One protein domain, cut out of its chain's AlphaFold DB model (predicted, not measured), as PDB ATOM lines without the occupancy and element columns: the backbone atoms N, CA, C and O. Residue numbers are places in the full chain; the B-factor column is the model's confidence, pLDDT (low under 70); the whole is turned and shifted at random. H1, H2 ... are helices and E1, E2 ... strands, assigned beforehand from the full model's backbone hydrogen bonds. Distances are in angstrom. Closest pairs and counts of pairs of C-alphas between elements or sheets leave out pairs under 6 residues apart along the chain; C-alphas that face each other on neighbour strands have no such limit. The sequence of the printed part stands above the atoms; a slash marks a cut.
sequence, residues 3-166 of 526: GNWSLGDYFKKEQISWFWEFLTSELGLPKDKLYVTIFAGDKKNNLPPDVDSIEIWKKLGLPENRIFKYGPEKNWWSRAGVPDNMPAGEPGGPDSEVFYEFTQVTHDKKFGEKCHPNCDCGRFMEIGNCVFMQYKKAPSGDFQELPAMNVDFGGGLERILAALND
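This is residues 3 to 166 of the 526 residues of the protein "Alanine--tRNA ligase" of Candidatus Roizmanbacteria bacterium GW2011_GWA2_35_19 (UniProt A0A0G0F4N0). A twisted sheet of seven strands, built on the long strands E5, E6 and E7, has helices H1 and H2 packed over one face and the tiny helix H3 on the other. H4 packs on E6 near that strand's bend, and residues 102 to 123 make a long loop at one end of the hairpin E5 and E6. The printed part has 164 residues, in the order E1 H1 E2 H2 E3 H3 E4 E5 E6 E7 H4; its class is mixed, helices and strands. The sheet is branched and mixed: E2 and E3 are parallel, the other neighbour pairs antiparallel. The whole is compact, with a radius of gyration of the C-alphas of 16.1 A and spans of 50 by 38 by 27 A.

The long strands are E5, residues 91 to 101, 31.7 A; E6, residues 124 to 137, 32.4 A; and E7, residues 143 to 155, 27.5 A. E6 bends by 69 degrees at residue 127, E7 by 94 degrees at residue 147. The shorter strands are E1, residues 5 to 7, starting at C-alpha 5 (9.743, 4.329, -49.074); E2, residues 34 to 39; E3, residues 67 to 70; and E4, residues 76 to 78. The helices are H1, residues 12 to 26, 19.7 A; H2, residues 51 to 59, 12.6 A; H3, residues 72 to 75; and H4, residues 157 to 164, ending at C-alpha 164 (-6.616, -11.344, -57.219).

E5 has E2 and E4 on one side and E6 on the other; N 37 and O 97 are 2.9 A apart, N 77 and O 93 2.9 A, N 98 and O 128 2.8 A, within hydrogen-bond range. E4 E5 E6 E7 form a meander, each strand the antiparallel neighbour of the one before; N 131 and O 152 are 2.9 A apart. Edge strand E1 pairs with E7, N 6 to O 151 at 3.0 A. E2, H2, E3 form a strand-helix-strand unit, two parallel neighbour strands with a helix between, its crossover right-handed; N 68 and O 36 are 2.8 A apart. H1 is on the sheet over E6, at a height of 9.8 A. H2 is on the same face, at 9.4 A, over E2. With residues 12 to 17 alone H1 touches H2, closest C-alphas Lys 13 and Ile 56, 6.4 A. H3 is on the opposite face, over E2. H4 is on the sheet over E6, closest C-alphas Ile 127 and Arg 159, 5.3 A. In H2 and H4 every O i to N i+4 pair is within hydrogen-bond range, in H1 10 of 11; H3 is too short for one.

The C-alphas farthest apart are those of Gln 104 and Ser 140, 49.7 A. The printed part has no cut. The links E2 to H2, E4 to E5 and E5 to E6 are long. Mean pLDDT of the printed part is 96.3, and no printed residue is under 70.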
ATOM      1  N   GLY A   3       7.008  -0.974 -54.594       93.75
ATOM      2  CA  GLY A   3       7.487  -0.415 -53.338       93.75
ATOM      3  C   GLY A   3       7.203   1.068 -53.192       93.75
ATOM      4  O   GLY A   3       7.055   1.789 -54.181       93.75
ATOM      5  N   ASN A   4       7.142   1.490 -51.937       94.19
ATOM      6  CA  ASN A   4       7.183   2.876 -51.504       94.19
ATOM      7  C   ASN A   4       8.104   2.965 -50.282       94.19
ATOM      8  O   ASN A   4       8.250   2.002 -49.529       94.19
ATOM      9  N   TRP A   5       8.737   4.122 -50.110       95.19
ATOM     10  CA  TRP A   5       9.743   4.329 -49.074       95.19
ATOM     11  C   TRP A   5       9.441   5.598 -48.286       95.19
ATOM     12  O   TRP A   5       8.961   6.583 -48.849       95.19
ATOM     13  N   SER A   6       9.732   5.564 -46.988       95.56
ATOM     14  CA  SER A   6       9.761   6.740 -46.112       95.56
ATOM     15  C   SER A   6      11.175   6.925 -45.604       95.56
ATOM     16  O   SER A   6      11.748   5.965 -45.088       95.56
ATOM     17  N   LEU A   7      11.708   8.142 -45.705       93.88
ATOM     18  CA  LEU A   7      12.996   8.517 -45.123       93.88
ATOM     19  C   LEU A   7      12.806   9.504 -43.959       93.88
ATOM     20  O   LEU A   7      13.434  10.560 -43.920       93.88
ATOM     21  N   GLY A   8      11.902   9.161 -43.034       91.56
ATOM     22  CA  GLY A   8      11.545   9.975 -41.867       91.56
ATOM     23  C   GLY A   8      10.232  10.760 -41.981       91.56
ATOM     24  O   GLY A   8       9.874  11.452 -41.033       91.56
ATOM     25  N   ASP A   9       9.503  10.643 -43.095       93.75
ATOM     26  CA  ASP A   9       8.268  11.408 -43.350       93.75
ATOM     27  C   ASP A   9       7.034  10.800 -42.662       93.75
ATOM     28  O   ASP A   9       6.163  11.506 -42.157       93.75
ATOM     29  N   TYR A  10       6.959   9.472 -42.659       95.94
ATOM     30  CA  TYR A  10       5.901   8.674 -42.036       95.94
ATOM     31  C   TYR A  10       6.444   7.326 -41.552       95.94
ATOM     32  O   TYR A  10       7.563   6.933 -41.896       95.94
ATOM     33  N   PHE A  11       5.657   6.598 -40.756       97.19
ATOM     34  CA  PHE A  11       6.081   5.308 -40.211       97.19
ATOM     35  C   PHE A  11       4.937   4.283 -40.212       97.19
ATOM     36  O   PHE A  11       4.169   4.207 -41.171       97.19
ATOM     37  N   LYS A  12       4.831   3.461 -39.162       97.69
ATOM     38  CA  LYS A  12       3.901   2.324 -39.071       97.69
ATOM     39  C   LYS A  12       2.444   2.700 -39.314       97.69
ATOM     40  O   LYS A  12       1.755   2.001 -40.049       97.69
ATOM     41  N   LYS A  13       1.962   3.783 -38.696       97.62
ATOM     42  CA  LYS A  13       0.538   4.145 -38.726       97.62
ATOM     43  C   LYS A  13       0.063   4.411 -40.149       97.62
ATOM     44  O   LYS A  13      -0.925   3.818 -40.575       97.62
ATOM     45  N   GLU A  14       0.758   5.284 -40.864       97.88
ATOM     46  CA  GLU A  14       0.425   5.649 -42.237       97.88
ATOM     47  C   GLU A  14       0.651   4.460 -43.170       97.88
ATOM     48  O   GLU A  14      -0.269   4.074 -43.885       97.88
ATOM     49  N   GLN A  15       1.821   3.812 -43.088       97.94
ATOM     50  CA  GLN A  15       2.164   2.705 -43.979       97.94
ATOM     51  C   GLN A  15       1.172   1.543 -43.882       97.94
ATOM     52  O   GLN A  15       0.684   1.070 -44.905       97.94
ATOM     53  N   ILE A  16       0.869   1.068 -42.670       98.44
ATOM     54  CA  ILE A  16      -0.044  -0.066 -42.471       98.44
ATOM     55  C   ILE A  16      -1.458   0.296 -42.938       98.44
ATOM     56  O   ILE A  16      -2.127  -0.524 -43.565       98.44
ATOM     57  N   SER A  17      -1.902   1.532 -42.679       98.25
ATOM     58  CA  SER A  17      -3.219   2.001 -43.119       98.25
ATOM     59  C   SER A  17      -3.321   2.031 -44.644       98.25
ATOM     60  O   SER A  17      -4.266   1.469 -45.193       98.25
ATOM     61  N   TRP A  18      -2.326   2.604 -45.331       98.06
ATOM     62  CA  TRP A  18      -2.292   2.646 -46.795       98.06
ATOM     63  C   TRP A  18      -2.146   1.264 -47.414       98.06
ATOM     64  O   TRP A  18      -2.787   0.977 -48.420       98.06
ATOM     65  N   PHE A  19      -1.342   0.382 -46.816       97.50
ATOM     66  CA  PHE A  19      -1.201  -0.976 -47.324       97.50
ATOM     67  C   PHE A  19      -2.529  -1.741 -47.227       97.50
ATOM     68  O   PHE A  19      -2.944  -2.389 -48.189       97.50
ATOM     69  N   TRP A  20      -3.242  -1.615 -46.106       97.94
ATOM     70  CA  TRP A  20      -4.565  -2.216 -45.939       97.94
ATOM     71  C   TRP A  20      -5.612  -1.640 -46.896       97.94
ATOM     72  O   TRP A  20      -6.384  -2.395 -47.490       97.94
ATOM     73  N   GLU A  21      -5.638  -0.318 -47.064       98.12
ATOM     74  CA  GLU A  21      -6.522   0.373 -48.006       98.12
ATOM     75  C   GLU A  21      -6.244  -0.065 -49.446       98.12
ATOM     76  O   GLU A  21      -7.162  -0.472 -50.155       98.12
ATOM     77  N   PHE A  22      -4.977  -0.107 -49.856       97.88
ATOM     78  CA  PHE A  22      -4.586  -0.588 -51.177       97.88
ATOM     79  C   PHE A  22      -5.080  -2.019 -51.430       97.88
ATOM     80  O   PHE A  22      -5.704  -2.296 -52.452       97.88
ATOM     81  N   LEU A  23      -4.858  -2.939 -50.487       98.00
ATOM     82  CA  LEU A  23      -5.279  -4.329 -50.660       98.00
ATOM     83  C   LEU A  23      -6.804  -4.501 -50.657       98.00
ATOM     84  O   LEU A  23      -7.326  -5.314 -51.416       98.00
ATOM     85  N   THR A  24      -7.526  -3.776 -49.801       97.88
ATOM     86  CA  THR A  24      -8.949  -4.058 -49.539       97.88
ATOM     87  C   THR A  24      -9.915  -3.126 -50.257       97.88
ATOM     88  O   THR A  24     -11.012  -3.558 -50.603       97.88
ATOM     89  N   SER A  25      -9.532  -1.875 -50.491       97.75
ATOM     90  CA  SER A  25     -10.351  -0.865 -51.166       97.75
ATOM     91  C   SER A  25      -9.976  -0.735 -52.638       97.75
ATOM     92  O   SER A  25     -10.853  -0.885 -53.482       97.75
ATOM     93  N   GLU A  26      -8.693  -0.539 -52.956       97.88
ATOM     94  CA  GLU A  26      -8.248  -0.345 -54.349       97.88
ATOM     95  C   GLU A  26      -8.243  -1.657 -55.145       97.88
ATOM     96  O   GLU A  26      -8.736  -1.719 -56.271       97.88
ATOM     97  N   LEU A  27      -7.707  -2.730 -54.555       97.75
ATOM     98  CA  LEU A  27      -7.664  -4.055 -55.182       97.75
ATOM     99  C   LEU A  27      -8.894  -4.919 -54.878       97.75
ATOM    100  O   LEU A  27      -9.133  -5.904 -55.574       97.75
ATOM    101  N   GLY A  28      -9.667  -4.576 -53.845       98.06
ATOM    102  CA  GLY A  28     -10.887  -5.301 -53.490       98.06
ATOM    103  C   GLY A  28     -10.661  -6.718 -52.949       98.06
ATOM    104  O   GLY A  28     -11.563  -7.551 -53.057       98.06
ATOM    105  N   LEU A  29      -9.486  -7.031 -52.384       98.31
ATOM    106  CA  LEU A  29      -9.237  -8.363 -51.827       98.31
ATOM    107  C   LEU A  29     -10.162  -8.645 -50.626       98.31
ATOM    108  O   LEU A  29     -10.324  -7.778 -49.755       98.31
ATOM    109  N   PRO A  30     -10.731  -9.862 -50.518       97.62
ATOM    110  CA  PRO A  30     -11.576 -10.230 -49.388       97.62
ATOM    111  C   PRO A  30     -10.814 -10.143 -48.062       97.62
ATOM    112  O   PRO A  30      -9.832 -10.854 -47.840       97.62
ATOM    113  N   LYS A  31     -11.287  -9.289 -47.146       97.19
ATOM    114  CA  LYS A  31     -10.678  -9.094 -45.815       97.19
ATOM    115  C   LYS A  31     -10.592 -10.399 -45.021       97.19
ATOM    116  O   LYS A  31      -9.661 -10.599 -44.248       97.19
ATOM    117  N   ASP A  32     -11.543 -11.305 -45.239       96.69
ATOM    118  CA  ASP A  32     -11.607 -12.631 -44.633       96.69
ATOM    119  C   ASP A  32     -10.637 -13.653 -45.257       96.69
ATOM    120  O   ASP A  32     -10.547 -14.781 -44.775       96.69
ATOM    121  N   LYS A  33      -9.811 -13.262 -46.224       97.94
ATOM    122  CA  LYS A  33      -8.665 -14.058 -46.692       97.94
ATOM    123  C   LYS A  33      -7.314 -13.447 -46.336       97.94
ATOM    124  O   LYS A  33      -6.287 -14.057 -46.617       97.94
ATOM    125  N   LEU A  34      -7.302 -12.284 -45.687       98.50
ATOM    126  CA  LEU A  34      -6.075 -11.601 -45.291       98.50
ATOM    127  C   LEU A  34      -5.678 -11.959 -43.858       98.50
ATOM    128  O   LEU A  34      -6.511 -12.017 -42.945       98.50
ATOM    129  N   TYR A  35      -4.386 -12.214 -43.693       98.62
ATOM    130  CA  TYR A  35      -3.717 -12.535 -42.439       98.62
ATOM    131  C   TYR A  35      -2.441 -11.718 -42.347       98.62
ATOM    132  O   TYR A  35      -1.848 -11.399 -43.374       98.62
ATOM    133  N   VAL A  36      -2.002 -11.404 -41.133       98.44
ATOM    134  CA  VAL A  36      -0.770 -10.640 -40.930       98.44
ATOM    135  C   VAL A  36       0.158 -11.324 -39.953       98.44
ATOM    136  O   VAL A  36      -0.277 -12.011 -39.024       98.44
ATOM    137  N   THR A  37       1.448 -11.117 -40.166       98.44
ATOM    138  CA  THR A  37       2.519 -11.549 -39.273       98.44
ATOM    139  C   THR A  37       3.232 -10.317 -38.731       98.44
ATOM    140  O   THR A  37       3.247  -9.263 -39.371       98.44
ATOM    141  N   ILE A  38       3.724 -10.404 -37.496       98.12
ATOM    142  CA  ILE A  38       4.316  -9.277 -36.773       98.12
ATOM    143  C   ILE A  38       5.461  -9.775 -35.892       98.12
ATOM    144  O   ILE A  38       5.403 -10.864 -35.314       98.12
ATOM    145  N   PHE A  39       6.491  -8.945 -35.734       98.25
ATOM    146  CA  PHE A  39       7.633  -9.234 -34.876       98.25
ATOM    147  C   PHE A  39       7.240  -9.470 -33.410       98.25
ATOM    148  O   PHE A  39       6.730  -8.587 -32.716       98.25
ATOM    149  N   ALA A  40       7.538 -10.669 -32.910       97.81
ATOM    150  CA  ALA A  40       7.278 -11.094 -31.538       97.81
ATOM    151  C   ALA A  40       8.295 -10.553 -30.518       97.81
ATOM    152  O   ALA A  40       8.126 -10.792 -29.320       97.81
ATOM    153  N   GLY A  41       9.327  -9.839 -30.969       97.31
ATOM    154  CA  GLY A  41      10.452  -9.416 -30.143       97.31
ATOM    155  C   GLY A  41      11.596 -10.427 -30.161       97.31
ATOM    156  O   GLY A  41      11.445 -11.579 -30.568       97.31
ATOM    157  N   ASP A  42      12.748  -9.993 -29.665       97.06
ATOM    158  CA  ASP A  42      13.913 -10.839 -29.446       97.06
ATOM    159  C   ASP A  42      14.528 -10.517 -28.081       97.06
ATOM    160  O   ASP A  42      15.267  -9.546 -27.903       97.06
ATOM    161  N   LYS A  43      14.221 -11.374 -27.102       95.06
ATOM    162  CA  LYS A  43      14.709 -11.231 -25.725       95.06
ATOM    163  C   LYS A  43      16.231 -11.302 -25.631       95.06
ATOM    164  O   LYS A  43      16.788 -10.700 -24.724       95.06
ATOM    165  N   LYS A  44      16.901 -12.034 -26.528       94.44
ATOM    166  CA  LYS A  44      18.361 -12.188 -26.496       94.44
ATOM    167  C   LYS A  44      19.056 -10.867 -26.815       94.44
ATOM    168  O   LYS A  44      20.054 -10.538 -26.186       94.44
ATOM    169  N   ASN A  45      18.505 -10.125 -27.772       93.81
ATOM    170  CA  ASN A  45      19.046  -8.855 -28.246       93.81
ATOM    171  C   ASN A  45      18.354  -7.629 -27.616       93.81
ATOM    172  O   ASN A  45      18.572  -6.510 -28.069       93.81
ATOM    173  N   ASN A  46      17.534  -7.827 -26.573       94.94
ATOM    174  CA  ASN A  46      16.738  -6.781 -25.916       94.94
ATOM    175  C   ASN A  46      15.850  -5.972 -26.882       94.94
ATOM    176  O   ASN A  46      15.621  -4.782 -26.680       94.94
ATOM    177  N   LEU A  47      15.328  -6.620 -27.926       96.81
ATOM    178  CA  LEU A  47      14.433  -5.997 -28.897       96.81
ATOM    179  C   LEU A  47      12.972  -6.275 -28.509       96.81
ATOM    180  O   LEU A  47      12.584  -7.444 -28.388       96.81
ATOM    181  N   PRO A  48      12.143  -5.238 -28.303       96.62
ATOM    182  CA  PRO A  48      10.762  -5.425 -27.884       96.62
ATOM    183  C   PRO A  48       9.886  -5.979 -29.025       96.62
ATOM    184  O   PRO A  48      10.212  -5.804 -30.201       96.62
ATOM    185  N   PRO A  49       8.752  -6.628 -28.696       97.25
ATOM    186  CA  PRO A  49       7.725  -6.961 -29.678       97.25
ATOM    187  C   PRO A  49       7.157  -5.707 -30.347       97.25
ATOM    188  O   PRO A  49       7.036  -4.662 -29.705       97.25
ATOM    189  N   ASP A  50       6.721  -5.827 -31.600       97.25
ATOM    190  CA  ASP A  50       6.101  -4.716 -32.328       97.25
ATOM    191  C   ASP A  50       4.610  -4.565 -31.972       97.25
ATOM    192  O   ASP A  50       3.704  -4.975 -32.701       97.25
ATOM    193  N   VAL A  51       4.360  -4.006 -30.786       96.62
ATOM    194  CA  VAL A  51       3.007  -3.786 -30.252       96.62
ATOM    195  C   VAL A  51       2.244  -2.726 -31.048       96.62
ATOM    196  O   VAL A  51       1.037  -2.870 -31.237       96.62
ATOM    197  N   ASP A  52       2.934  -1.712 -31.573       96.38
ATOM    198  CA  ASP A  52       2.307  -0.629 -32.334       96.38
ATOM    199  C   ASP A  52       1.592  -1.166 -33.575       96.38
ATOM    200  O   ASP A  52       0.417  -0.861 -33.797       96.38
ATOM    201  N   SER A  53       2.267  -2.023 -34.348       97.56
ATOM    202  CA  SER A  53       1.687  -2.640 -35.542       97.56
ATOM    203  C   SER A  53       0.456  -3.486 -35.206       97.56
ATOM    204  O   SER A  53      -0.547  -3.401 -35.911       97.56
ATOM    205  N   ILE A  54       0.475  -4.246 -34.099       97.06
ATOM    206  CA  ILE A  54      -0.682  -5.048 -33.649       97.06
ATOM    207  C   ILE A  54      -1.903  -4.151 -33.428       97.06
ATOM    208  O   ILE A  54      -2.994  -4.452 -33.915       97.06
ATOM    209  N   GLU A  55      -1.724  -3.050 -32.703       97.88
ATOM    210  CA  GLU A  55      -2.821  -2.142 -32.375       97.88
ATOM    211  C   GLU A  55      -3.344  -1.395 -33.607       97.88
ATOM    212  O   GLU A  55      -4.550  -1.161 -33.717       97.88
ATOM    213  N   ILE A  56      -2.473  -1.055 -34.562       98.50
ATOM    214  CA  ILE A  56      -2.887  -0.452 -35.835       98.50
ATOM    215  C   ILE A  56      -3.733  -1.447 -36.645       98.50
ATOM    216  O   ILE A  56      -4.845  -1.103 -37.048       98.50
ATOM    217  N   TRP A  57      -3.276  -2.693 -36.814       98.00
ATOM    218  CA  TRP A  57      -4.029  -3.730 -37.532       98.00
ATOM    219  C   TRP A  57      -5.401  -4.010 -36.903       98.00
ATOM    220  O   TRP A  57      -6.406  -4.093 -37.615       98.00
ATOM    221  N   LYS A  58      -5.476  -4.081 -35.567       97.62
ATOM    222  CA  LYS A  58      -6.747  -4.233 -34.840       97.62
ATOM    223  C   LYS A  58      -7.699  -3.063 -35.103       97.62
ATOM    224  O   LYS A  58      -8.880  -3.285 -35.364       97.62
ATOM    225  N   LYS A  59      -7.200  -1.820 -35.088       97.88
ATOM    226  CA  LYS A  59      -8.002  -0.613 -35.375       97.88
ATOM    227  C   LYS A  59      -8.526  -0.566 -36.810       97.88
ATOM    228  O   LYS A  59      -9.611  -0.038 -37.031       97.88
ATOM    229  N   LEU A  60      -7.796  -1.144 -37.762       97.38
ATOM    230  CA  LEU A  60      -8.228  -1.291 -39.159       97.38
ATOM    231  C   LEU A  60      -9.281  -2.399 -39.359       97.38
ATOM    232  O   LEU A  60      -9.775  -2.597 -40.474       97.38
ATOM    233  N   GLY A  61      -9.653  -3.094 -38.279       94.94
ATOM    234  CA  GLY A  61     -10.719  -4.088 -38.249       94.94
ATOM    235  C   GLY A  61     -10.255  -5.519 -38.493       94.94
ATOM    236  O   GLY A  61     -11.104  -6.374 -38.738       94.94
ATOM    237  N   LEU A  62      -8.945  -5.803 -38.443       96.44
ATOM    238  CA  LEU A  62      -8.436  -7.165 -38.582       96.44
ATOM    239  C   LEU A  62      -8.620  -7.951 -37.264       96.44
ATOM    240  O   LEU A  62      -8.103  -7.534 -36.223       96.44
ATOM    241  N   PRO A  63      -9.331  -9.095 -37.279       96.31
ATOM    242  CA  PRO A  63      -9.502  -9.951 -36.108       96.31
ATOM    243  C   PRO A  63      -8.185 -10.457 -35.505       96.31
ATOM    244  O   PRO A  63      -7.257 -10.825 -36.220       96.31
ATOM    245  N   GLU A  64      -8.135 -10.585 -34.176       95.50
ATOM    246  CA  GLU A  64      -6.932 -11.037 -33.459       95.50
ATOM    247  C   GLU A  64      -6.477 -12.449 -33.862       95.50
ATOM    248  O   GLU A  64      -5.281 -12.711 -33.941       95.50
ATOM    249  N   ASN A  65      -7.404 -13.345 -34.220       95.88
ATOM    250  CA  ASN A  65      -7.073 -14.691 -34.704       95.88
ATOM    251  C   ASN A  65      -6.438 -14.722 -36.110       95.88
ATOM    252  O   ASN A  65      -6.122 -15.804 -36.605       95.88
ATOM    253  N   ARG A  66      -6.257 -13.562 -36.754       97.38
ATOM    254  CA  ARG A  66      -5.560 -13.390 -38.039       97.38
ATOM    255  C   ARG A  66      -4.233 -12.648 -37.903       97.38
ATOM    256  O   ARG A  66      -3.561 -12.433 -38.909       97.38
ATOM    257  N   ILE A  67      -3.858 -12.276 -36.679       98.06
ATOM    258  CA  ILE A  67      -2.604 -11.601 -36.355       98.06
ATOM    259  C   ILE A  67      -1.676 -12.615 -35.686       98.06
ATOM    260  O   ILE A  67      -1.886 -13.020 -34.544       98.06
ATOM    261  N   PHE A  68      -0.634 -13.025 -36.400       98.19
ATOM    262  CA  PHE A  68       0.350 -13.996 -35.935       98.19
ATOM    263  C   PHE A  68       1.637 -13.289 -35.522       98.19
ATOM    264  O   PHE A  68       2.028 -12.289 -36.114       98.19
ATOM    265  N   LYS A  69       2.304 -13.806 -34.490       97.94
ATOM    266  CA  LYS A  69       3.576 -13.261 -34.009       97.94
ATOM    267  C   LYS A  69       4.679 -14.282 -34.236       97.94
ATOM    268  O   LYS A  69       4.537 -15.415 -33.773       97.94
ATOM    269  N   TYR A  70       5.764 -13.882 -34.890       97.69
ATOM    270  CA  TYR A  70       6.931 -14.739 -35.097       97.69
ATOM    271  C   TYR A  70       8.229 -14.055 -34.672       97.69
ATOM    272  O   TYR A  70       8.288 -12.835 -34.508       97.69
ATOM    273  N   GLY A  71       9.259 -14.863 -34.428       97.69
ATOM    274  CA  GLY A  71      10.554 -14.391 -33.967       97.69
ATOM    275  C   GLY A  71      11.361 -13.673 -35.056       97.69
ATOM    276  O   GLY A  71      10.883 -13.458 -36.178       97.69
ATOM    277  N   PRO A  72      12.610 -13.297 -34.738       96.62
ATOM    278  CA  PRO A  72      13.502 -12.606 -35.667       96.62
ATOM    279  C   PRO A  72      13.811 -13.400 -36.940       96.62
ATOM    280  O   PRO A  72      14.204 -12.824 -37.946       96.62
ATOM    281  N   GLU A  73      13.639 -14.717 -36.928       95.50
ATOM    282  CA  GLU A  73      13.818 -15.572 -38.100       95.50
ATOM    283  C   GLU A  73      12.736 -15.395 -39.174       95.50
ATOM    284  O   GLU A  73      12.921 -15.882 -40.290       95.50
ATOM    285  N   LYS A  74      11.626 -14.719 -38.849       94.94
ATOM    286  CA  LYS A  74      10.515 -14.461 -39.774       94.94
ATOM    287  C   LYS A  74      10.153 -12.991 -39.898       94.94
ATOM    288  O   LYS A  74      10.012 -12.521 -41.010       94.94
ATOM    289  N   ASN A  75      10.036 -12.267 -38.787       97.44
ATOM    290  CA  ASN A  75       9.536 -10.888 -38.793       97.44
ATOM    291  C   ASN A  75      10.599  -9.863 -38.381       97.44
ATOM    292  O   ASN A  75      10.316  -8.900 -37.671       97.44
ATOM    293  N   TRP A  76      11.840 -10.070 -38.809       97.50
ATOM    294  CA  TRP A  76      12.894  -9.071 -38.696       97.50
ATOM    295  C   TRP A  76      13.630  -8.956 -40.015       97.50
ATOM    296  O   TRP A  76      14.027  -9.964 -40.605       97.50
ATOM    297  N   TRP A  77      13.889  -7.724 -40.432       96.69
ATOM    298  CA  TRP A  77      14.631  -7.468 -41.649       96.69
ATOM    299  C   TRP A  77      15.929  -6.714 -41.374       96.69
ATOM    300  O   TRP A  77      15.981  -5.695 -40.682       96.69
ATOM    301  N   SER A  78      17.004  -7.230 -41.962       94.81
ATOM    302  CA  SER A  78      18.273  -6.537 -42.147       94.81
ATOM    303  C   SER A  78      19.007  -7.151 -43.336       94.81
ATOM    304  O   SER A  78      18.734  -8.287 -43.737       94.81
ATOM    305  N   ARG A  79      20.029  -6.461 -43.852       93.12
ATOM    306  CA  ARG A  79      20.892  -7.019 -44.910       93.12
ATOM    307  C   ARG A  79      21.617  -8.308 -44.507       93.12
ATOM    308  O   ARG A  79      22.066  -9.036 -45.389       93.12
ATOM    309  N   ALA A  80      21.757  -8.571 -43.209       92.94
ATOM    310  CA  ALA A  80      22.435  -9.743 -42.661       92.94
ATOM    311  C   ALA A  80      21.463 -10.804 -42.101       92.94
ATOM    312  O   ALA A  80      21.900 -11.791 -41.507       92.94
ATOM    313  N   GLY A  81      20.152 -10.624 -42.299       92.94
ATOM    314  CA  GLY A  81      19.114 -11.485 -41.735       92.94
ATOM    315  C   GLY A  81      18.820 -11.146 -40.274       92.94
ATOM    316  O   GLY A  81      18.555  -9.989 -39.946       92.94
ATOM    317  N   VAL A  82      18.853 -12.155 -39.401       95.56
ATOM    318  CA  VAL A  82      18.503 -12.020 -37.976       95.56
ATOM    319  C   VAL A  82      19.415 -11.027 -37.225       95.56
ATOM    320  O   VAL A  82      20.579 -10.860 -37.612       95.56
ATOM    321  N   PRO A  83      18.950 -10.418 -36.114       95.69
ATOM    322  CA  PRO A  83      19.715  -9.436 -35.332       95.69
ATOM    323  C   PRO A  83      21.123  -9.901 -34.926       95.69
ATOM    324  O   PRO A  83      22.087  -9.129 -34.963       95.69
ATOM    325  N   ASP A  84      21.275 -11.187 -34.602       94.19
ATOM    326  CA  ASP A  84      22.560 -11.790 -34.229       94.19
ATOM    327  C   ASP A  84      23.640 -11.593 -35.303       94.19
ATOM    328  O   ASP A  84      24.788 -11.278 -34.983       94.19
ATOM    329  N   ASN A  85      23.258 -11.706 -36.576       94.75
ATOM    330  CA  ASN A  85      24.171 -11.647 -37.716       94.75
ATOM    331  C   ASN A  85      24.462 -10.221 -38.181       94.75
ATOM    332  O   ASN A  85      25.366 -10.024 -38.994       94.75
ATOM    333  N   MET A  86      23.713  -9.228 -37.691       95.56
ATOM    334  CA  MET A  86      23.921  -7.837 -38.079       95.56
ATOM    335  C   MET A  86      25.343  -7.386 -37.708       95.56
ATOM    336  O   MET A  86      25.754  -7.545 -36.554       95.56
ATOM    337  N   PRO A  87      26.109  -6.824 -38.656       94.75
ATOM    338  CA  PRO A  87      27.345  -6.115 -38.365       94.75
ATOM    339  C   PRO A  87      27.075  -4.808 -37.614       94.75
ATOM    340  O   PRO A  87      26.022  -4.180 -37.761       94.75
ATOM    341  N   ALA A  88      28.058  -4.362 -36.831       94.69
ATOM    342  CA  ALA A  88      28.000  -3.054 -36.191       94.69
ATOM    343  C   ALA A  88      27.859  -1.944 -37.245       94.69
ATOM    344  O   ALA A  88      28.546  -1.931 -38.266       94.69
ATOM    345  N   GLY A  89      26.972  -0.995 -36.973       92.81
ATOM    346  CA  GLY A  89      26.653   0.117 -37.855       92.81
ATOM    347  C   GLY A  89      25.516  -0.153 -38.839       92.81
ATOM    348  O   GLY A  89      25.044   0.800 -39.458       92.81
ATOM    349  N   GLU A  90      25.049  -1.396 -38.979       94.06
ATOM    350  CA  GLU A  90      23.968  -1.711 -39.912       94.06
ATOM    351  C   GLU A  90      22.584  -1.441 -39.318       94.06
ATOM    352  O   GLU A  90      22.357  -1.718 -38.133       94.06
ATOM    353  N   PRO A  91      21.656  -0.905 -40.131       95.19
ATOM    354  CA  PRO A  91      20.281  -0.720 -39.722       95.19
ATOM    355  C   PRO A  91      19.465  -2.009 -39.927       95.19
ATOM    356  O   PRO A  91      19.767  -2.824 -40.803       95.19
ATOM    357  N   GLY A  92      18.418  -2.172 -39.129       96.50
ATOM    358  CA  GLY A  92      17.454  -3.265 -39.213       96.50
ATOM    359  C   GLY A  92      16.202  -2.940 -38.410       96.50
ATOM    360  O   GLY A  92      16.148  -1.929 -37.701       96.50
ATOM    361  N   GLY A  93      15.179  -3.774 -38.513       97.19
ATOM    362  CA  GLY A  93      13.960  -3.521 -37.766       97.19
ATOM    363  C   GLY A  93      12.887  -4.588 -37.902       97.19
ATOM    364  O   GLY A  93      13.065  -5.554 -38.651       97.19
ATOM    365  N   PRO A  94      11.791  -4.421 -37.141       97.81
ATOM    366  CA  PRO A  94      10.643  -5.303 -37.228       97.81
ATOM    367  C   PRO A  94      10.009  -5.239 -38.616       97.81
ATOM    368  O   PRO A  94      10.033  -4.208 -39.289       97.81
ATOM    369  N   ASP A  95       9.417  -6.357 -39.006       95.44
ATOM    370  CA  ASP A  95       8.674  -6.501 -40.248       95.44
ATOM    371  C   ASP A  95       7.234  -6.932 -39.950       95.44
ATOM    372  O   ASP A  95       6.987  -7.725 -39.029       95.44
ATOM    373  N   SER A  96       6.288  -6.401 -40.721       97.19
ATOM    374  CA  SER A  96       4.906  -6.866 -40.741       97.19
ATOM    375  C   SER A  96       4.507  -7.269 -42.153       97.19
ATOM    376  O   SER A  96       4.453  -6.441 -43.063       97.19
ATOM    377  N   GLU A  97       4.184  -8.546 -42.324       98.06
ATOM    378  CA  GLU A  97       3.862  -9.123 -43.626       98.06
ATOM    379  C   GLU A  97       2.357  -9.390 -43.732       98.06
ATOM    380  O   GLU A  97       1.708  -9.746 -42.746       98.06
ATOM    381  N   VAL A  98       1.802  -9.266 -44.938       98.50
ATOM    382  CA  VAL A  98       0.417  -9.644 -45.246       98.50
ATOM    383  C   VAL A  98       0.412 -10.901 -46.108       98.50
ATOM    384  O   VAL A  98       1.063 -10.970 -47.152       98.50
ATOM    385  N   PHE A  99      -0.383 -11.882 -45.693       98.62
ATOM    386  CA  PHE A  99      -0.614 -13.142 -46.383       98.62
ATOM    387  C   PHE A  99      -2.045 -13.226 -46.903       98.62
ATOM    388  O   PHE A  99      -2.989 -12.806 -46.232       98.62
ATOM    389  N   TYR A 100      -2.196 -13.839 -48.073       98.62
ATOM    390  CA  TYR A 100      -3.480 -14.236 -48.635       98.62
ATOM    391  C   TYR A 100      -3.700 -15.745 -48.461       98.62
ATOM    392  O   TYR A 100      -2.781 -16.540 -48.681       98.62
ATOM    393  N   GLU A 101      -4.908 -16.135 -48.055       98.38
ATOM    394  CA  GLU A 101      -5.322 -17.526 -47.870       98.38
ATOM    395  C   GLU A 101      -6.050 -18.080 -49.105       98.38
ATOM    396  O   GLU A 101      -7.161 -17.663 -49.434       98.38
ATOM    397  N   PHE A 102      -5.475 -19.111 -49.720       98.19
ATOM    398  CA  PHE A 102      -6.115 -19.904 -50.767       98.19
ATOM    399  C   PHE A 102      -6.910 -21.052 -50.138       98.19
ATOM    400  O   PHE A 102      -6.402 -22.158 -49.939       98.19
ATOM    401  N   THR A 103      -8.176 -20.803 -49.803       96.00
ATOM    402  CA  THR A 103      -9.052 -21.747 -49.078       96.00
ATOM    403  C   THR A 103      -9.266 -23.093 -49.782       96.00
ATOM    404  O   THR A 103      -9.598 -24.082 -49.132       96.00
ATOM    405  N   GLN A 104      -9.062 -23.144 -51.099       96.00
ATOM    406  CA  GLN A 104      -9.112 -24.349 -51.926       96.00
ATOM    407  C   GLN A 104      -7.882 -25.256 -51.764       96.00
ATOM    408  O   GLN A 104      -7.919 -26.420 -52.160       96.00
ATOM    409  N   VAL A 105      -6.785 -24.745 -51.198       95.94
ATOM    410  CA  VAL A 105      -5.579 -25.528 -50.927       95.94
ATOM    411  C   VAL A 105      -5.732 -26.223 -49.578       95.94
ATOM    412  O   VAL A 105      -5.695 -25.607 -48.507       95.94
ATOM    413  N   THR A 106      -5.901 -27.542 -49.619       95.69
ATOM    414  CA  THR A 106      -5.965 -28.372 -48.412       95.69
ATOM    415  C   THR A 106      -4.625 -28.350 -47.681       95.69
ATOM    416  O   THR A 106      -3.572 -28.552 -48.282       95.69
ATOM    417  N   HIS A 107      -4.662 -28.135 -46.363       95.81
ATOM    418  CA  HIS A 107      -3.462 -28.162 -45.528       95.81
ATOM    419  C   HIS A 107      -2.868 -29.573 -45.461       95.81
ATOM    420  O   HIS A 107      -3.564 -30.535 -45.138       95.81
ATOM    421  N   ASP A 108      -1.567 -29.674 -45.721       93.81
ATOM    422  CA  ASP A 108      -0.805 -30.911 -45.587       93.81
ATOM    423  C   ASP A 108      -0.290 -31.054 -44.147       93.81
ATOM    424  O   ASP A 108       0.563 -30.288 -43.686       93.81
ATOM    425  N   LYS A 109      -0.802 -32.068 -43.439       94.25
ATOM    426  CA  LYS A 109      -0.493 -32.328 -42.026       94.25
ATOM    427  C   LYS A 109       0.979 -32.631 -41.752       94.25
ATOM    428  O   LYS A 109       1.400 -32.536 -40.601       94.25
ATOM    429  N   LYS A 110       1.792 -32.941 -42.772       95.31
ATOM    430  CA  LYS A 110       3.244 -33.099 -42.580       95.31
ATOM    431  C   LYS A 110       3.919 -31.813 -42.088       95.31
ATOM    432  O   LYS A 110       4.986 -31.885 -41.490       95.31
ATOM    433  N   PHE A 111       3.290 -30.654 -42.312       92.62
ATOM    434  CA  PHE A 111       3.746 -29.351 -41.824       92.62
ATOM    435  C   PHE A 111       3.108 -28.948 -40.480       92.62
ATOM    436  O   PHE A 111       3.168 -27.786 -40.091       92.62
ATOM    437  N   GLY A 112       2.493 -29.897 -39.764       92.94
ATOM    438  CA  GLY A 112       1.862 -29.694 -38.457       92.94
ATOM    439  C   GLY A 112       0.347 -29.907 -38.479       92.94
ATOM    440  O   GLY A 112      -0.286 -29.917 -39.530       92.94
ATOM    441  N   GLU A 113      -0.266 -30.063 -37.301       93.19
ATOM    442  CA  GLU A 113      -1.707 -30.360 -37.185       93.19
ATOM    443  C   GLU A 113      -2.617 -29.207 -37.638       93.19
ATOM    444  O   GLU A 113      -3.711 -29.440 -38.152       93.19
ATOM    445  N   LYS A 114      -2.178 -27.957 -37.448       92.44
ATOM    446  CA  LYS A 114      -2.922 -26.750 -37.832       92.44
ATOM    447  C   LYS A 114      -2.112 -25.924 -38.821       92.44
ATOM    448  O   LYS A 114      -0.904 -25.780 -38.664       92.44
ATOM    449  N   CYS A 115      -2.802 -25.354 -39.802       94.69
ATOM    450  CA  CYS A 115      -2.205 -24.422 -40.749       94.69
ATOM    451  C   CYS A 115      -2.023 -23.028 -40.125       94.69
ATOM    452  O   CYS A 115      -2.727 -22.674 -39.177       94.69
ATOM    453  N   HIS A 116      -1.097 -22.243 -40.671       95.25
ATOM    454  CA  HIS A 116      -0.817 -20.857 -40.287       95.25
ATOM    455  C   HIS A 116      -0.076 -20.125 -41.428       95.25
ATOM    456  O   HIS A 116       0.439 -20.804 -42.318       95.25
ATOM    457  N   PRO A 117       0.046 -18.781 -41.406       96.38
ATOM    458  CA  PRO A 117       0.660 -18.008 -42.497       96.38
ATOM    459  C   PRO A 117       2.068 -18.459 -42.908       96.38
ATOM    460  O   PRO A 117       2.345 -18.634 -44.086       96.38
ATOM    461  N   ASN A 118       2.940 -18.750 -41.940       92.88
ATOM    462  CA  ASN A 118       4.305 -19.227 -42.199       92.88
ATOM    463  C   ASN A 118       4.408 -20.757 -42.471       92.88
ATOM    464  O   ASN A 118       5.420 -21.381 -42.160       92.88
ATOM    465  N   CYS A 119       3.335 -21.405 -42.933       93.56
ATOM    466  CA  CYS A 119       3.314 -22.841 -43.235       93.56
ATOM    467  C   CYS A 119       3.696 -23.105 -44.700       93.56
ATOM    468  O   CYS A 119       3.142 -22.492 -45.609       93.56
ATOM    469  N   ASP A 120       4.549 -24.103 -44.945       93.12
ATOM    470  CA  ASP A 120       5.038 -24.449 -46.289       93.12
ATOM    471  C   ASP A 120       4.064 -25.320 -47.114       93.12
ATOM    472  O   ASP A 120       4.416 -25.834 -48.177       93.12
ATOM    473  N   CYS A 121       2.816 -25.503 -46.664       93.69
ATOM    474  CA  CYS A 121       1.821 -26.305 -47.389       93.69
ATOM    475  C   CYS A 121       1.246 -25.614 -48.639       93.69
ATOM    476  O   CYS A 121       0.518 -26.245 -49.401       93.69
ATOM    477  N   GLY A 122       1.553 -24.327 -48.846       92.88
ATOM    478  CA  GLY A 122       1.103 -23.543 -49.999       92.88
ATOM    479  C   GLY A 122      -0.299 -22.939 -49.871       92.88
ATOM    480  O   GLY A 122      -0.764 -22.303 -50.812       92.88
ATOM    481  N   ARG A 123      -0.977 -23.111 -48.726       96.88
ATOM    482  CA  ARG A 123      -2.293 -22.498 -48.464       96.88
ATOM    483  C   ARG A 123      -2.217 -20.991 -48.239       96.88
ATOM    484  O   ARG A 123      -3.147 -20.278 -48.599       96.88
ATOM    485  N   PHE A 124      -1.128 -20.514 -47.648       97.75
ATOM    486  CA  PHE A 124      -0.884 -19.095 -47.418       97.75
ATOM    487  C   PHE A 124       0.248 -18.610 -48.317       97.75
ATOM    488  O   PHE A 124       1.244 -19.308 -48.500       97.75
ATOM    489  N   MET A 125       0.100 -17.405 -48.857       98.00
ATOM    490  CA  MET A 125       1.137 -16.745 -49.643       98.00
ATOM    491  C   MET A 125       1.307 -15.308 -49.174       98.00
ATOM    492  O   MET A 125       0.350 -14.542 -49.169       98.00
ATOM    493  N   GLU A 126       2.530 -14.942 -48.807       98.06
ATOM    494  CA  GLU A 126       2.909 -13.563 -48.500       98.06
ATOM    495  C   GLU A 126       2.791 -12.714 -49.773       98.06
ATOM    496  O   GLU A 126       3.484 -12.978 -50.756       98.06
ATOM    497  N   ILE A 127       1.922 -11.705 -49.770       98.06
ATOM    498  CA  ILE A 127       1.676 -10.829 -50.928       98.06
ATOM    499  C   ILE A 127       2.395  -9.478 -50.815       98.06
ATOM    500  O   ILE A 127       2.593  -8.797 -51.825       98.06
ATOM    501  N   GLY A 128       2.855  -9.119 -49.619       97.50
ATOM    502  CA  GLY A 128       3.773  -8.009 -49.402       97.50
ATOM    503  C   GLY A 128       4.152  -7.838 -47.936       97.50
ATOM    504  O   GLY A 128       3.505  -8.401 -47.052       97.50
ATOM    505  N   ASN A 129       5.182  -7.035 -47.696       96.50
ATOM    506  CA  ASN A 129       5.731  -6.772 -46.371       96.50
ATOM    507  C   ASN A 129       6.022  -5.286 -46.149       96.50
ATOM    508  O   ASN A 129       6.228  -4.524 -47.096       96.50
ATOM    509  N   CYS A 130       5.978  -4.877 -44.884       97.50
ATOM    510  CA  CYS A 130       6.288  -3.535 -44.416       97.50
ATOM    511  C   CYS A 130       7.442  -3.624 -43.423       97.50
ATOM    512  O   CYS A 130       7.232  -3.873 -42.232       97.50
ATOM    513  N   VAL A 131       8.651  -3.355 -43.908       97.56
ATOM    514  CA  VAL A 131       9.839  -3.304 -43.067       97.56
ATOM    515  C   VAL A 131       9.934  -1.935 -42.407       97.56
ATOM    516  O   VAL A 131      10.007  -0.893 -43.066       97.56
ATOM    517  N   PHE A 132       9.982  -1.936 -41.079       98.00
ATOM    518  CA  PHE A 132      10.096  -0.738 -40.259       98.00
ATOM    519  C   PHE A 132      11.523  -0.604 -39.745       98.00
ATOM    520  O   PHE A 132      11.853  -1.040 -38.644       98.00
ATOM    521  N   MET A 133      12.393   0.010 -40.546       96.75
ATOM    522  CA  MET A 133      13.787   0.241 -40.174       96.75
ATOM    523  C   MET A 133      13.844   1.189 -38.973       96.75
ATOM    524  O   MET A 133      13.688   2.404 -39.117       96.75
ATOM    525  N   GLN A 134      14.064   0.613 -37.792       96.81
ATOM    526  CA  GLN A 134      13.940   1.300 -36.506       96.81
ATOM    527  C   GLN A 134      15.248   1.306 -35.719       96.81
ATOM    528  O   GLN A 134      15.504   2.254 -34.985       96.81
ATOM    529  N   TYR A 135      16.096   0.292 -35.886       97.31
ATOM    530  CA  TYR A 135      17.278   0.093 -35.055       97.31
ATOM    531  C   TYR A 135      18.568   0.100 -35.868       97.31
ATOM    532  O   TYR A 135      18.600  -0.245 -37.048       97.31
ATOM    533  N   LYS A 136      19.665   0.448 -35.202       96.69
ATOM    534  CA  LYS A 136      21.042   0.303 -35.665       96.69
ATOM    535  C   LYS A 136      21.827  -0.480 -34.628       96.69
ATOM    536  O   LYS A 136      21.770  -0.161 -33.441       96.69
ATOM    537  N   LYS A 137      22.596  -1.475 -35.070       96.12
ATOM    538  CA  LYS A 137      23.456  -2.228 -34.154       96.12
ATOM    539  C   LYS A 137      24.696  -1.415 -33.797       96.12
ATOM    540  O   LYS A 137      25.440  -0.982 -34.678       96.12
ATOM    541  N   ALA A 138      24.922  -1.186 -32.514       94.56
ATOM    542  CA  ALA A 138      26.086  -0.491 -31.997       94.56
ATOM    543  C   ALA A 138      27.329  -1.402 -32.015       94.56
ATOM    544  O   ALA A 138      27.203  -2.629 -32.017       94.56
ATOM    545  N   PRO A 139      28.550  -0.835 -31.975       93.81
ATOM    546  CA  PRO A 139      29.775  -1.619 -31.804       93.81
ATOM    547  C   PRO A 139      29.807  -2.471 -30.527       93.81
ATOM    548  O   PRO A 139      30.496  -3.485 -30.512       93.81
ATOM    549  N   SER A 140      29.062  -2.089 -29.480       92.06
ATOM    550  CA  SER A 140      28.903  -2.895 -28.259       92.06
ATOM    551  C   SER A 140      28.103  -4.183 -28.484       92.06
ATOM    552  O   SER A 140      28.172  -5.088 -27.660       92.06
ATOM    553  N   GLY A 141      27.362  -4.274 -29.593       89.88
ATOM    554  CA  GLY A 141      26.402  -5.340 -29.875       89.88
ATOM    555  C   GLY A 141      24.954  -4.958 -29.562       89.88
ATOM    556  O   GLY A 141      24.053  -5.598 -30.101       89.88
ATOM    557  N   ASP A 142      24.733  -3.904 -28.773       93.06
ATOM    558  CA  ASP A 142      23.394  -3.418 -28.424       93.06
ATOM    559  C   ASP A 142      22.698  -2.748 -29.610       93.06
ATOM    560  O   ASP A 142      23.338  -2.263 -30.544       93.06
ATOM    561  N   PHE A 143      21.373  -2.657 -29.548       96.56
ATOM    562  CA  PHE A 143      20.569  -1.966 -30.549       96.56
ATOM    563  C   PHE A 143      20.144  -0.592 -30.043       96.56
ATOM    564  O   PHE A 143      19.661  -0.445 -28.923       96.56
ATOM    565  N   GLN A 144      20.327   0.420 -30.886       95.75
ATOM    566  CA  GLN A 144      19.895   1.791 -30.629       95.75
ATOM    567  C   GLN A 144      18.908   2.211 -31.707       95.75
ATOM    568  O   GLN A 144      19.033   1.774 -32.852       95.75
ATOM    569  N   GLU A 145      17.942   3.057 -31.365       96.06
ATOM    570  CA  GLU A 145      17.023   3.584 -32.367       96.06
ATOM    571  C   GLU A 145      17.751   4.456 -33.394       96.06
ATOM    572  O   GLU A 145      18.740   5.138 -33.103       96.06
ATOM    573  N   LEU A 146      17.265   4.407 -34.629       95.12
ATOM    574  CA  LEU A 146      17.741   5.265 -35.698       95.12
ATOM    575  C   LEU A 146      17.303   6.715 -35.442       95.12
ATOM    576  O   LEU A 146      16.168   6.940 -35.026       95.12
ATOM    577  N   PRO A 147      18.145   7.714 -35.773       91.81
ATOM    578  CA  PRO A 147      17.766   9.127 -35.671       91.81
ATOM    579  C   PRO A 147      16.529   9.492 -36.503       91.81
ATOM    580  O   PRO A 147      15.792  10.403 -36.146       91.81
ATOM    581  N   ALA A 148      16.326   8.781 -37.613       92.69
ATOM    582  CA  ALA A 148      15.131   8.838 -38.438       92.69
ATOM    583  C   ALA A 148      14.709   7.404 -38.772       92.69
ATOM    584  O   ALA A 148      15.507   6.623 -39.306       92.69
ATOM    585  N   MET A 149      13.471   7.064 -38.425       94.62
ATOM    586  CA  MET A 149      12.878   5.768 -38.739       94.62
ATOM    587  C   MET A 149      12.410   5.756 -40.193       94.62
ATOM    588  O   MET A 149      11.923   6.765 -40.702       94.62
ATOM    589  N   ASN A 150      12.564   4.614 -40.857       95.44
ATOM    590  CA  ASN A 150      12.284   4.490 -42.285       95.44
ATOM    591  C   ASN A 150      11.304   3.350 -42.539       95.44
ATOM    592  O   ASN A 150      11.259   2.369 -41.794       95.44
ATOM    593  N   VAL A 151      10.552   3.482 -43.623       97.38
ATOM    594  CA  VAL A 151       9.668   2.434 -44.133       97.38
ATOM    595  C   VAL A 151      10.257   1.924 -45.436       97.38
ATOM    596  O   VAL A 151      10.593   2.725 -46.310       97.38
ATOM    597  N   ASP A 152      10.352   0.607 -45.560       96.19
ATOM    598  CA  ASP A 152      10.659  -0.090 -46.805       96.19
ATOM    599  C   ASP A 152       9.530  -1.090 -47.083       96.19
ATOM    600  O   ASP A 152       9.412  -2.123 -46.425       96.19
ATOM    601  N   PHE A 153       8.629  -0.720 -47.994       96.38
ATOM    602  CA  PHE A 153       7.520  -1.573 -48.405       96.38
ATOM    603  C   PHE A 153       7.894  -2.400 -49.635       96.38
ATOM    604  O   PHE A 153       8.301  -1.848 -50.661       96.38
ATOM    605  N   GLY A 154       7.663  -3.711 -49.561       96.50
ATOM    606  CA  GLY A 154       7.861  -4.644 -50.664       96.50
ATOM    607  C   GLY A 154       6.587  -5.405 -51.023       96.50
ATOM    608  O   GLY A 154       6.235  -6.382 -50.372       96.50
ATOM    609  N   GLY A 155       5.923  -5.023 -52.116       95.81
ATOM    610  CA  GLY A 155       4.774  -5.735 -52.689       95.81
ATOM    611  C   GLY A 155       5.170  -6.692 -53.819       95.81
ATOM    612  O   GLY A 155       5.804  -6.299 -54.810       95.81
ATOM    613  N   GLY A 156       4.774  -7.960 -53.726       96.38
ATOM    614  CA  GLY A 156       5.027  -8.952 -54.773       96.38
ATOM    615  C   GLY A 156       3.956  -8.911 -55.861       96.38
ATOM    616  O   GLY A 156       2.952  -9.594 -55.716       96.38
ATOM    617  N   LEU A 157       4.164  -8.172 -56.963       96.38
ATOM    618  CA  LEU A 157       3.180  -8.044 -58.058       96.38
ATOM    619  C   LEU A 157       2.638  -9.403 -58.532       96.38
ATOM    620  O   LEU A 157       1.431  -9.595 -58.595       96.38
ATOM    621  N   GLU A 158       3.523 -10.358 -58.816       97.25
ATOM    622  CA  GLU A 158       3.164 -11.719 -59.224       97.25
ATOM    623  C   GLU A 158       2.251 -12.424 -58.204       97.25
ATOM    624  O   GLU A 158       1.314 -13.122 -58.585       97.25
ATOM    625  N   ARG A 159       2.510 -12.235 -56.906       98.06
ATOM    626  CA  ARG A 159       1.754 -12.864 -55.812       98.06
ATOM    627  C   ARG A 159       0.431 -12.146 -55.541       98.06
ATOM    628  O   ARG A 159      -0.572 -12.791 -55.268       98.06
ATOM    629  N   ILE A 160       0.403 -10.824 -55.685       98.31
ATOM    630  CA  ILE A 160      -0.826 -10.025 -55.617       98.31
ATOM    631  C   ILE A 160      -1.760 -10.394 -56.775       98.31
ATOM    632  O   ILE A 160      -2.954 -10.568 -56.558       98.31
ATOM    633  N   LEU A 161      -1.232 -10.595 -57.989       98.12
ATOM    634  CA  LEU A 161      -2.020 -11.097 -59.121       98.12
ATOM    635  C   LEU A 161      -2.571 -12.508 -58.864       98.12
ATOM    636  O   LEU A 161      -3.706 -12.790 -59.234       98.12
ATOM    637  N   ALA A 162      -1.793 -13.381 -58.220       98.25
ATOM    638  CA  ALA A 162      -2.256 -14.706 -57.805       98.25
ATOM    639  C   ALA A 162      -3.418 -14.611 -56.794       98.25
ATOM    640  O   ALA A 162      -4.441 -15.269 -56.969       98.25
ATOM    641  N   ALA A 163      -3.314 -13.720 -55.802       98.31
ATOM    642  CA  ALA A 163      -4.389 -13.446 -54.846       98.31
ATOM    643  C   ALA A 163      -5.651 -12.864 -55.511       98.31
ATOM    644  O   ALA A 163      -6.753 -13.320 -55.221       98.31
ATOM    645  N   LEU A 164      -5.502 -11.915 -56.444       98.06
ATOM    646  CA  LEU A 164      -6.616 -11.344 -57.219       98.06
ATOM    647  C   LEU A 164      -7.343 -12.392 -58.070       98.06
ATOM    648  O   LEU A 164      -8.560 -12.326 -58.225       98.06
ATOM    649  N   ASN A 165      -6.601 -13.358 -58.608       97.69
ATOM    650  CA  ASN A 165      -7.163 -14.479 -59.359       97.69
ATOM    651  C   ASN A 165      -7.722 -15.590 -58.455       97.69
ATOM    652  O   ASN A 165      -8.313 -16.535 -58.970       97.69
ATOM    653  N   ASP A 166      -7.506 -15.499 -57.139       97.69
ATOM    654  CA  ASP A 166      -7.758 -16.563 -56.164       97.69
ATOM    655  C   ASP A 166      -7.131 -17.912 -56.574       97.69
ATOM    656  O   ASP A 166      -7.708 -18.970 -56.338       97.69
TER     657      ASP A 166